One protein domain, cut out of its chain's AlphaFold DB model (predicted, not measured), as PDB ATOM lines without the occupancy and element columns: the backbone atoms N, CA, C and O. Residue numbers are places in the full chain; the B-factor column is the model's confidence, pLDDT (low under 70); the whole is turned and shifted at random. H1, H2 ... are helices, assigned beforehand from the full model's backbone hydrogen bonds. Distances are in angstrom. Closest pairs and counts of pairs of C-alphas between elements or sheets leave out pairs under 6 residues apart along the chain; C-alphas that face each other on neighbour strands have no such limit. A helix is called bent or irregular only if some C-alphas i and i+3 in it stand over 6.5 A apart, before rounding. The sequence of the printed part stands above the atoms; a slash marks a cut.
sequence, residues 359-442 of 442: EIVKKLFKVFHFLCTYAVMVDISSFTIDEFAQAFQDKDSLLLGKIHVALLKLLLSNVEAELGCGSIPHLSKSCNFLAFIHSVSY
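This is residues 359 to 442 of the 442 residues of the protein "PREDICTED: homeobox-DDT domain" of Prunus dulcis (UniProt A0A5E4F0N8). Long helix H3 makes the longest axis; H1 and H4 run side by side, opposite ways, and the last residue of H1 meets H3. Short H2 lies near the beginning of H3, and at the other end of H3 residues 419 to 426, of which 419 and 420 belong to H3, stick out. The printed part has 84 residues with four named helices, H1 to H4 in that order along the chain, which hold 59 of them; its class is all helix, and it is only just loose, close to compact, with a radius of gyration of the C-alphas of 14.6 A and spans of 44 by 27 by 21 A.

H1, residues 359 to 378, touches H4, residues 431 to 440, with residues 363 to 370 alone, at a shallow tilt of 19 degrees; the closest C-alphas, of Lys 363 and Val 440, are 5.6 A apart. With residue 378 alone H1 touches H3, residues 398 to 420, at a steep tilt of 62 degrees; the closest C-alphas, of Val 378 and Ala 406, are 5.7 A apart. H2, residues 385 to 390, is close to but not clearly touching H3; the closest C-alphas, of Phe 388 and Leu 399, are 7.3 A apart. Every O i to N i+4 pair is within hydrogen-bond range in H2, H3 and H4, and 14 of 16 in H1.

H1, 25.5 A long, begins at C-alpha 359 (-32.456, 34.627, -36.472) and is irregular, C-alphas 373 and 376 being 7.9 A apart. H2 is 8.7 A long, H3 32.1 A and H4 14.1 A, ending at C-alpha 440 (-28.832, 43.460, -35.324).

The printed part has no cut and no long link; pLDDT is under 70 at residues 421 to 442.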
ATOM      1  N   GLU A 359     -32.607  33.167 -36.532       81.38
ATOM      2  CA  GLU A 359     -32.456  34.627 -36.472       81.38
ATOM      3  C   GLU A 359     -31.643  35.043 -35.245       81.38
ATOM      4  O   GLU A 359     -30.819  35.952 -35.338       81.38
ATOM      5  N   ILE A 360     -31.815  34.344 -34.118       80.25
ATOM      6  CA  ILE A 360     -31.011  34.544 -32.903       80.25
ATOM      7  C   ILE A 360     -29.555  34.171 -33.198       80.25
ATOM      8  O   ILE A 360     -28.649  34.955 -32.916       80.25
ATOM      9  N   VAL A 361     -29.339  33.040 -33.876       81.94
ATOM     10  CA  VAL A 361     -28.012  32.584 -34.318       81.94
ATOM     11  C   VAL A 361     -27.347  33.612 -35.244       81.94
ATOM     12  O   VAL A 361     -26.212  34.021 -35.001       81.94
ATOM     13  N   LYS A 362     -28.064  34.121 -36.261       84.25
ATOM     14  CA  LYS A 362     -27.566  35.200 -37.143       84.25
ATOM     15  C   LYS A 362     -27.169  36.448 -36.347       84.25
ATOM     16  O   LYS A 362     -26.118  37.027 -36.620       84.25
ATOM     17  N   LYS A 363     -27.975  36.865 -35.363       85.88
ATOM     18  CA  LYS A 363     -27.670  38.027 -34.509       85.88
ATOM     19  C   LYS A 363     -26.438  37.781 -33.639       85.88
ATOM     20  O   LYS A 363     -25.579  38.656 -33.589       85.88
ATOM     21  N   LEU A 364     -26.289  36.593 -33.051       85.44
ATOM     22  CA  LEU A 364     -25.095  36.211 -32.287       85.44
ATOM     23  C   LEU A 364     -23.821  36.301 -33.143       85.44
ATOM     24  O   LEU A 364     -22.852  36.931 -32.722       85.44
ATOM     25  N   PHE A 365     -23.837  35.766 -34.370       86.00
ATOM     26  CA  PHE A 365     -22.702  35.879 -35.296       86.00
ATOM     27  C   PHE A 365     -22.406  37.327 -35.712       86.00
ATOM     28  O   PHE A 365     -21.236  37.697 -35.797       86.00
ATOM     29  N   LYS A 366     -23.428  38.169 -35.928       88.44
ATOM     30  CA  LYS A 366     -23.238  39.610 -36.193       88.44
ATOM     31  C   LYS A 366     -22.574  40.322 -35.008       88.44
ATOM     32  O   LYS A 366     -21.645  41.101 -35.214       88.44
ATOM     33  N   VAL A 367     -23.000  40.020 -33.777       88.31
ATOM     34  CA  VAL A 367     -22.402  40.572 -32.549       88.31
ATOM     35  C   VAL A 367     -20.959  40.094 -32.381       88.31
ATOM     36  O   VAL A 367     -20.069  40.921 -32.203       88.31
ATOM     37  N   PHE A 368     -20.699  38.791 -32.515       87.94
ATOM     38  CA  PHE A 368     -19.349  38.222 -32.461       87.94
ATOM     39  C   PHE A 368     -18.426  38.861 -33.512       87.94
ATOM     40  O   PHE A 368     -17.338  39.330 -33.183       87.94
ATOM     41  N   HIS A 369     -18.886  38.979 -34.762       88.19
ATOM     42  CA  HIS A 369     -18.126  39.611 -35.839       88.19
ATOM     43  C   HIS A 369     -17.799  41.083 -35.545       88.19
ATOM     44  O   HIS A 369     -16.656  41.498 -35.754       88.19
ATOM     45  N   PHE A 370     -18.752  41.858 -35.009       88.88
ATOM     46  CA  PHE A 370     -18.511  43.234 -34.562       88.88
ATOM     47  C   PHE A 370     -17.439  43.286 -33.464       88.88
ATOM     48  O   PHE A 370     -16.462  44.025 -33.598       88.88
ATOM     49  N   LEU A 371     -17.579  42.468 -32.415       87.75
ATOM     50  CA  LEU A 371     -16.642  42.434 -31.288       87.75
ATOM     51  C   LEU A 371     -15.226  42.043 -31.736       87.75
ATOM     52  O   LEU A 371     -14.272  42.714 -31.354       87.75
ATOM     53  N   CYS A 372     -15.073  41.038 -32.601       84.81
ATOM     54  CA  CYS A 372     -13.769  40.661 -33.155       84.81
ATOM     55  C   CYS A 372     -13.180  41.733 -34.088       84.81
ATOM     56  O   CYS A 372     -11.973  41.968 -34.060       84.81
ATOM     57  N   THR A 373     -14.009  42.402 -34.897       86.19
ATOM     58  CA  THR A 373     -13.558  43.449 -35.837       86.19
ATOM     59  C   THR A 373     -13.066  44.694 -35.105       86.19
ATOM     60  O   THR A 373     -12.077  45.303 -35.513       86.19
ATOM     61  N   TYR A 374     -13.723  45.050 -34.002       82.19
ATOM     62  CA  TYR A 374     -13.424  46.257 -33.236       82.19
ATOM     63  C   TYR A 374     -12.685  46.003 -31.916       82.19
ATOM     64  O   TYR A 374     -12.445  46.958 -31.186       82.19
ATOM     65  N   ALA A 375     -12.242  44.772 -31.630       84.38
ATOM     66  CA  ALA A 375     -11.557  44.397 -30.383       84.38
ATOM     67  C   ALA A 375     -10.426  45.365 -29.979       84.38
ATOM     68  O   ALA A 375     -10.288  45.706 -28.807       84.38
ATOM     69  N   VAL A 376      -9.671  45.871 -30.965       78.50
ATOM     70  CA  VAL A 376      -8.573  46.840 -30.779       78.50
ATOM     71  C   VAL A 376      -9.061  48.248 -30.401       78.50
ATOM     72  O   VAL A 376      -8.354  48.954 -29.692       78.50
ATOM     73  N   MET A 377     -10.247  48.674 -30.854       74.25
ATOM     74  CA  MET A 377     -10.830  49.977 -30.481       74.25
ATOM     75  C   MET A 377     -11.620  49.926 -29.170       74.25
ATOM     76  O   MET A 377     -11.787  50.953 -28.522       74.25
ATOM     77  N   VAL A 378     -12.135  48.751 -28.805       76.44
ATOM     78  CA  VAL A 378     -13.000  48.563 -27.629       76.44
ATOM     79  C   VAL A 378     -12.216  47.987 -26.432       76.44
ATOM     80  O   VAL A 378     -12.776  47.847 -25.357       76.44
ATOM     81  N   ASP A 379     -10.916  47.704 -26.585       76.88
ATOM     82  CA  ASP A 379     -10.038  47.111 -25.554       76.88
ATOM     83  C   ASP A 379     -10.582  45.778 -24.998       76.88
ATOM     84  O   ASP A 379     -10.687  45.549 -23.792       76.88
ATOM     85  N   ILE A 380     -10.981  44.888 -25.913       82.94
ATOM     86  CA  ILE A 380     -11.496  43.558 -25.574       82.94
ATOM     87  C   ILE A 380     -10.434  42.503 -25.898       82.94
ATOM     88  O   ILE A 380      -9.937  42.419 -27.022       82.94
ATOM     89  N   SER A 381     -10.110  41.667 -24.910       77.00
ATOM     90  CA  SER A 381      -9.230  40.505 -25.074       77.00
ATOM     91  C   SER A 381      -9.740  39.570 -26.170       77.00
ATOM     92  O   SER A 381     -10.934  39.292 -26.211       77.00
ATOM     93  N   SER A 382      -8.856  39.022 -27.005       79.25
ATOM     94  CA  SER A 382      -9.237  37.987 -27.975       79.25
ATOM     95  C   SER A 382      -9.850  36.770 -27.273       79.25
ATOM     96  O   SER A 382      -9.252  36.242 -26.340       79.25
ATOM     97  N   PHE A 383     -11.017  36.331 -27.746       84.31
ATOM     98  CA  PHE A 383     -11.736  35.146 -27.275       84.31
ATOM     99  C   PHE A 383     -12.259  34.341 -28.476       84.31
ATOM    100  O   PHE A 383     -12.462  34.880 -29.568       84.31
ATOM    101  N   THR A 384     -12.463  33.045 -28.279       85.88
ATOM    102  CA  THR A 384     -13.061  32.122 -29.253       85.88
ATOM    103  C   THR A 384     -14.588  32.180 -29.220       85.88
ATOM    104  O   THR A 384     -15.197  32.653 -28.258       85.88
ATOM    105  N   ILE A 385     -15.237  31.678 -30.274       84.75
ATOM    106  CA  ILE A 385     -16.703  31.614 -30.308       84.75
ATOM    107  C   ILE A 385     -17.271  30.678 -29.229       84.75
ATOM    108  O   ILE A 385     -18.321  30.985 -28.678       84.75
ATOM    109  N   ASP A 386     -16.561  29.611 -28.856       82.19
ATOM    110  CA  ASP A 386     -16.959  28.703 -27.773       82.19
ATOM    111  C   ASP A 386     -16.838  29.350 -26.380       82.19
ATOM    112  O   ASP A 386     -17.713  29.170 -25.536       82.19
ATOM    113  N   GLU A 387     -15.817  30.180 -26.140       86.38
ATOM    114  CA  GLU A 387     -15.722  30.975 -24.903       86.38
ATOM    115  C   GLU A 387     -16.836  32.032 -24.828       86.38
ATOM    116  O   GLU A 387     -17.447  32.225 -23.776       86.38
ATOM    117  N   PHE A 388     -17.159  32.680 -25.953       86.50
ATOM    118  CA  PHE A 388     -18.298  33.599 -26.050       86.50
ATOM    119  C   PHE A 388     -19.640  32.884 -25.849       86.50
ATOM    120  O   PHE A 388     -20.548  33.441 -25.239       86.50
ATOM    121  N   ALA A 389     -19.759  31.643 -26.320       82.88
ATOM    122  CA  ALA A 389     -20.936  30.803 -26.149       82.88
ATOM    123  C   ALA A 389     -21.165  30.399 -24.691       82.88
ATOM    124  O   ALA A 389     -22.282  30.502 -24.174       82.88
ATOM    125  N   GLN A 390     -20.097  29.970 -24.018       84.44
ATOM    126  CA  GLN A 390     -20.117  29.619 -22.604       84.44
ATOM    127  C   GLN A 390     -20.499  30.833 -21.738       84.44
ATOM    128  O   GLN A 390     -21.314  30.717 -20.823       84.44
ATOM    129  N   ALA A 391     -20.025  32.026 -22.113       86.31
ATOM    130  CA  ALA A 391     -20.280  33.279 -21.407       86.31
ATOM    131  C   ALA A 391     -21.758  33.720 -21.312       86.31
ATOM    132  O   ALA A 391     -22.062  34.574 -20.482       86.31
ATOM    133  N   PHE A 392     -22.675  33.155 -22.110       81.56
ATOM    134  CA  PHE A 392     -24.125  33.383 -21.964       81.56
ATOM    135  C   PHE A 392     -24.821  32.390 -21.017       81.56
ATOM    136  O   PHE A 392     -25.963  32.624 -20.625       81.56
ATOM    137  N   GLN A 393     -24.161  31.285 -20.663       78.44
ATOM    138  CA  GLN A 393     -24.675  30.260 -19.745       78.44
ATOM    139  C   GLN A 393     -24.087  30.419 -18.332       78.44
ATOM    140  O   GLN A 393     -24.759  30.135 -17.338       78.44
ATOM    141  N   ASP A 394     -22.852  30.915 -18.237       81.88
ATOM    142  CA  ASP A 394     -22.183  31.246 -16.981       81.88
ATOM    143  C   ASP A 394     -22.858  32.450 -16.299       81.88
ATOM    144  O   ASP A 394     -22.747  33.585 -16.766       81.88
ATOM    145  N   LYS A 395     -23.512  32.220 -15.151       71.69
ATOM    146  CA  LYS A 395     -24.246  33.257 -14.394       71.69
ATOM    147  C   LYS A 395     -23.412  34.498 -14.058       71.69
ATOM    148  O   LYS A 395     -23.945  35.602 -14.062       71.69
ATOM    149  N   ASP A 396     -22.120  34.304 -13.808       76.00
ATOM    150  CA  ASP A 396     -21.163  35.337 -13.403       76.00
ATOM    151  C   ASP A 396     -20.028  35.480 -14.437       76.00
ATOM    152  O   ASP A 396     -18.847  35.569 -14.089       76.00
ATOM    153  N   SER A 397     -20.356  35.449 -15.738       87.00
ATOM    154  CA  SER A 397     -19.331  35.472 -16.788       87.00
ATOM    155  C   SER A 397     -18.485  36.750 -16.782       87.00
ATOM    156  O   SER A 397     -18.894  37.820 -17.247       87.00
ATOM    157  N   LEU A 398     -17.226  36.602 -16.365       86.50
ATOM    158  CA  LEU A 398     -16.205  37.646 -16.457       86.50
ATOM    159  C   LEU A 398     -15.942  38.091 -17.905       86.50
ATOM    160  O   LEU A 398     -15.504  39.222 -18.113       86.50
ATOM    161  N   LEU A 399     -16.190  37.235 -18.905       87.62
ATOM    162  CA  LEU A 399     -16.035  37.598 -20.315       87.62
ATOM    163  C   LEU A 399     -17.167  38.528 -20.765       87.62
ATOM    164  O   LEU A 399     -16.893  39.615 -21.274       87.62
ATOM    165  N   LEU A 400     -18.423  38.150 -20.509       88.69
ATOM    166  CA  LEU A 400     -19.583  38.979 -20.844       88.69
ATOM    167  C   LEU A 400     -19.553  40.313 -20.077       88.69
ATOM    168  O   LEU A 400     -19.756  41.373 -20.668       88.69
ATOM    169  N   GLY A 401     -19.187  40.286 -18.789       87.81
ATOM    170  CA  GLY A 401     -18.997  41.487 -17.970       87.81
ATOM    171  C   GLY A 401     -17.924  42.436 -18.520       87.81
ATOM    172  O   GLY A 401     -18.171  43.639 -18.630       87.81
ATOM    173  N   LYS A 402     -16.762  41.914 -18.945       88.50
ATOM    174  CA  LYS A 402     -15.727  42.712 -19.630       88.50
ATOM    175  C   LYS A 402     -16.261  43.341 -20.915       88.50
ATOM    176  O   LYS A 402     -16.071  44.537 -21.105       88.50
ATOM    177  N   ILE A 403     -16.953  42.570 -21.756       89.88
ATOM    178  CA  ILE A 403     -17.541  43.054 -23.017       89.88
ATOM    179  C   ILE A 403     -18.545  44.189 -22.753       89.88
ATOM    180  O   ILE A 403     -18.477  45.223 -23.416       89.88
ATOM    181  N   HIS A 404     -19.422  44.062 -21.750       88.12
ATOM    182  CA  HIS A 404     -20.356  45.132 -21.380       88.12
ATOM    183  C   HIS A 404     -19.649  46.400 -20.889       88.12
ATOM    184  O   HIS A 404     -19.956  47.488 -21.374       88.12
ATOM    185  N   VAL A 405     -18.680  46.286 -19.971       90.00
ATOM    186  CA  VAL A 405     -17.909  47.444 -19.476       90.00
ATOM    187  C   VAL A 405     -17.135  48.120 -20.611       90.00
ATOM    188  O   VAL A 405     -17.068  49.346 -20.671       90.00
ATOM    189  N   ALA A 406     -16.586  47.338 -21.536       88.12
ATOM    190  CA  ALA A 406     -15.845  47.820 -22.692       88.12
ATOM    191  C   ALA A 406     -16.742  48.585 -23.693       88.12
ATOM    192  O   ALA A 406     -16.401  49.690 -24.119       88.12
ATOM    193  N   LEU A 407     -17.941  48.068 -23.986       88.88
ATOM    194  CA  LEU A 407     -18.947  48.767 -24.798       88.88
ATOM    195  C   LEU A 407     -19.476  50.042 -24.114       88.88
ATOM    196  O   LEU A 407     -19.694  51.050 -24.787       88.88
ATOM    197  N   LEU A 408     -19.641  50.035 -22.786       89.00
ATOM    198  CA  LEU A 408     -20.032  51.225 -22.020       89.00
ATOM    199  C   LEU A 408     -18.938  52.303 -22.029       89.00
ATOM    200  O   LEU A 408     -19.260  53.477 -22.203       89.00
ATOM    201  N   LYS A 409     -17.657  51.921 -21.918       86.19
ATOM    202  CA  LYS A 409     -16.523  52.843 -22.112       86.19
ATOM    203  C   LYS A 409     -16.550  53.466 -23.509       86.19
ATOM    204  O   LYS A 409     -16.461  54.681 -23.613       86.19
ATOM    205  N   LEU A 410     -16.733  52.662 -24.562       86.50
ATOM    206  CA  LEU A 410     -16.815  53.150 -25.946       86.50
ATOM    207  C   LEU A 410     -17.936  54.190 -26.125       86.50
ATOM    208  O   LEU A 410     -17.715  55.233 -26.741       86.50
ATOM    209  N   LEU A 411     -19.124  53.920 -25.574       87.38
ATOM    210  CA  LEU A 411     -20.254  54.853 -25.602       87.38
ATOM    211  C   LEU A 411     -19.946  56.147 -24.836       87.38
ATOM    212  O   LEU A 411     -20.195  57.232 -25.359       87.38
ATOM    213  N   LEU A 412     -19.367  56.044 -23.635       86.31
ATOM    214  CA  LEU A 412     -19.005  57.207 -22.826       86.31
ATOM    215  C   LEU A 412     -17.933  58.066 -23.512       86.31
ATOM    216  O   LEU A 412     -18.109  59.275 -23.597       86.31
ATOM    217  N   SER A 413     -16.884  57.461 -24.074       84.00
ATOM    218  CA  SER A 413     -15.839  58.180 -24.817       84.00
ATOM    219  C   SER A 413     -16.364  58.849 -26.091       84.00
ATOM    220  O   SER A 413     -15.881  59.918 -26.456       84.00
ATOM    221  N   ASN A 414     -17.373  58.272 -26.757       81.44
ATOM    222  CA  ASN A 414     -18.050  58.931 -27.877       81.44
ATOM    223  C   ASN A 414     -18.822  60.177 -27.401       81.44
ATOM    224  O   ASN A 414     -18.712  61.233 -28.016       81.44
ATOM    225  N   VAL A 415     -19.569  60.074 -26.297       83.19
ATOM    226  CA  VAL A 415     -20.298  61.214 -25.704       83.19
ATOM    227  C   VAL A 415     -19.336  62.292 -25.188       83.19
ATOM    228  O   VAL A 415     -19.578  63.475 -25.396       83.19
ATOM    229  N   GLU A 416     -18.218  61.913 -24.570       82.88
ATOM    230  CA  GLU A 416     -17.183  62.844 -24.110       82.88
ATOM    231  C   GLU A 416     -16.516  63.584 -25.283       82.88
ATOM    232  O   GLU A 416     -16.337  64.799 -25.218       82.88
ATOM    233  N   ALA A 417     -16.231  62.893 -26.393       78.12
ATOM    234  CA  ALA A 417     -15.719  63.518 -27.615       78.12
ATOM    235  C   ALA A 417     -16.736  64.477 -28.268       78.12
ATOM    236  O   ALA A 417     -16.352  65.557 -28.727       78.12
ATOM    237  N   GLU A 418     -18.025  64.116 -28.280       74.44
ATOM    238  CA  GLU A 418     -19.116  64.981 -28.757       74.44
ATOM    239  C   GLU A 418     -19.352  66.201 -27.845       74.44
ATOM    240  O   GLU A 418     -19.716  67.259 -28.350       74.44
ATOM    241  N   LEU A 419     -19.108  66.098 -26.533       76.62
ATOM    242  CA  LEU A 419     -19.213  67.220 -25.584       76.62
ATOM    243  C   LEU A 419     -17.968  68.124 -25.573       76.62
ATOM    244  O   LEU A 419     -18.091  69.337 -25.404       76.62
ATOM    245  N   GLY A 420     -16.771  67.555 -25.755       73.06
ATOM    246  CA  GLY A 420     -15.515  68.308 -25.861       73.06
ATOM    247  C   GLY A 420     -15.434  69.150 -27.139       73.06
ATOM    248  O   GLY A 420     -14.848  70.235 -27.146       73.06
ATOM    249  N   CYS A 421     -16.086  68.696 -28.212       59.75
ATOM    250  CA  CYS A 421     -16.375  69.521 -29.377       59.75
ATOM    251  C   CYS A 421     -17.572  70.432 -29.060       59.75
ATOM    252  O   CYS A 421     -18.712  70.003 -29.177       59.75
ATOM    253  N   GLY A 422     -17.323  71.693 -28.680       57.50
ATOM    254  CA  GLY A 422     -18.318  72.656 -28.159       57.50
ATOM    255  C   GLY A 422     -19.453  73.123 -29.096       57.50
ATOM    256  O   GLY A 422     -19.898  74.265 -29.002       57.50
ATOM    257  N   SER A 423     -19.922  72.268 -30.002       53.16
ATOM    258  CA  SER A 423     -21.072  72.450 -30.883       53.16
ATOM    259  C   SER A 423     -21.814  71.116 -31.005       53.16
ATOM    260  O   SER A 423     -21.276  70.191 -31.605       53.16
ATOM    261  N   ILE A 424     -23.045  71.016 -30.490       59.00
ATOM    262  CA  ILE A 424     -23.875  69.802 -30.609       59.00
ATOM    263  C   ILE A 424     -24.422  69.713 -32.049       59.00
ATOM    264  O   ILE A 424     -25.348  70.460 -32.381       59.00
ATOM    265  N   PRO A 425     -23.925  68.818 -32.929       47.88
ATOM    266  CA  PRO A 425     -24.311  68.786 -34.334       47.88
ATOM    267  C   PRO A 425     -25.463  67.790 -34.535       47.88
ATOM    268  O   PRO A 425     -25.315  66.742 -35.156       47.88
ATOM    269  N   HIS A 426     -26.635  68.124 -33.984       48.19
ATOM    270  CA  HIS A 426     -27.930  67.528 -34.350       48.19
ATOM    271  C   HIS A 426     -27.968  65.972 -34.385       48.19
ATOM    272  O   HIS A 426     -28.484  65.372 -35.331       48.19
ATOM    273  N   LEU A 427     -27.413  65.304 -33.360       49.19
ATOM    274  CA  LEU A 427     -27.319  63.833 -33.252       49.19
ATOM    275  C   LEU A 427     -26.868  63.154 -34.565       49.19
ATOM    276  O   LEU A 427     -27.495  62.203 -35.044       49.19
ATOM    277  N   SER A 428     -25.782  63.641 -35.174       47.16
ATOM    278  CA  SER A 428     -25.249  63.121 -36.437       47.16
ATOM    279  C   SER A 428     -24.559  61.753 -36.292       47.16
ATOM    280  O   SER A 428     -23.367  61.629 -36.548       47.16
ATOM    281  N   LYS A 429     -25.343  60.727 -35.929       56.50
ATOM    282  CA  LYS A 429     -25.074  59.288 -36.074       56.50
ATOM    283  C   LYS A 429     -23.644  58.873 -35.700       56.50
ATOM    284  O   LYS A 429     -22.781  58.804 -36.569       56.50
ATOM    285  N   SER A 430     -23.418  58.458 -34.453       51.81
ATOM    286  CA  SER A 430     -22.185  57.762 -34.059       51.81
ATOM    287  C   SER A 430     -22.075  56.419 -34.805       51.81
ATOM    288  O   SER A 430     -22.578  55.376 -34.374       51.81
ATOM    289  N   CYS A 431     -21.463  56.466 -35.996       53.78
ATOM    290  CA  CYS A 431     -21.604  55.458 -37.051       53.78
ATOM    291  C   CYS A 431     -21.322  54.031 -36.577       53.78
ATOM    292  O   CYS A 431     -22.011  53.106 -36.996       53.78
ATOM    293  N   ASN A 432     -20.360  53.856 -35.671       54.81
ATOM    294  CA  ASN A 432     -19.929  52.548 -35.183       54.81
ATOM    295  C   ASN A 432     -21.032  51.839 -34.374       54.81
ATOM    296  O   ASN A 432     -21.315  50.666 -34.619       54.81
ATOM    297  N   PHE A 433     -21.695  52.547 -33.450       55.56
ATOM    298  CA  PHE A 433     -22.782  51.969 -32.653       55.56
ATOM    299  C   PHE A 433     -24.104  51.942 -33.429       55.56
ATOM    300  O   PHE A 433     -24.844  50.962 -33.352       55.56
ATOM    301  N   LEU A 434     -24.382  52.962 -34.248       59.38
ATOM    302  CA  LEU A 434     -25.592  52.963 -35.070       59.38
ATOM    303  C   LEU A 434     -25.568  51.829 -36.113       59.38
ATOM    304  O   LEU A 434     -26.575  51.147 -36.296       59.38
ATOM    305  N   ALA A 435     -24.419  51.568 -36.750       58.72
ATOM    306  CA  ALA A 435     -24.252  50.437 -37.666       58.72
ATOM    307  C   ALA A 435     -24.382  49.086 -36.947       58.72
ATOM    308  O   ALA A 435     -24.992  48.171 -37.497       58.72
ATOM    309  N   PHE A 436     -23.890  48.962 -35.709       61.72
ATOM    310  CA  PHE A 436     -24.125  47.777 -34.879       61.72
ATOM    311  C   PHE A 436     -25.627  47.531 -34.657       61.72
ATOM    312  O   PHE A 436     -26.126  46.461 -35.012       61.72
ATOM    313  N   ILE A 437     -26.373  48.535 -34.179       66.44
ATOM    314  CA  ILE A 437     -27.823  48.430 -33.935       66.44
ATOM    315  C   ILE A 437     -28.610  48.142 -35.225       66.44
ATOM    316  O   ILE A 437     -29.486  47.270 -35.231       66.44
ATOM    317  N   HIS A 438     -28.274  48.807 -36.336       62.34
ATOM    318  CA  HIS A 438     -28.884  48.522 -37.637       62.34
ATOM    319  C   HIS A 438     -28.529  47.123 -38.158       62.34
ATOM    320  O   HIS A 438     -29.382  46.485 -38.770       62.34
ATOM    321  N   SER A 439     -27.333  46.597 -37.870       56.72
ATOM    322  CA  SER A 439     -26.978  45.224 -38.246       56.72
ATOM    323  C   SER A 439     -27.810  44.184 -37.484       56.72
ATOM    324  O   SER A 439     -28.225  43.197 -38.083       56.72
ATOM    325  N   VAL A 440     -28.101  44.405 -36.195       58.62
ATOM    326  CA  VAL A 440     -28.832  43.460 -35.324       58.62
ATOM    327  C   VAL A 440     -30.361  43.534 -35.511       58.62
ATOM    328  O   VAL A 440     -31.077  42.587 -35.169       58.62
ATOM    329  N   SER A 441     -30.878  44.627 -36.080       56.34
ATOM    330  CA  SER A 441     -32.321  44.841 -36.304       56.34
ATOM    331  C   SER A 441     -32.901  44.202 -37.578       56.34
ATOM    332  O   SER A 441     -34.115  44.249 -37.749       56.34
ATOM    333  N   TYR A 442     -32.074  43.575 -38.426       40.59
ATOM    334  CA  TYR A 442     -32.481  42.828 -39.632       40.59
ATOM    335  C   TYR A 442     -32.001  41.369 -39.590       40.59
ATOM    336  O   TYR A 442     -30.865  41.132 -39.111       40.59
TER     337      TYR A 442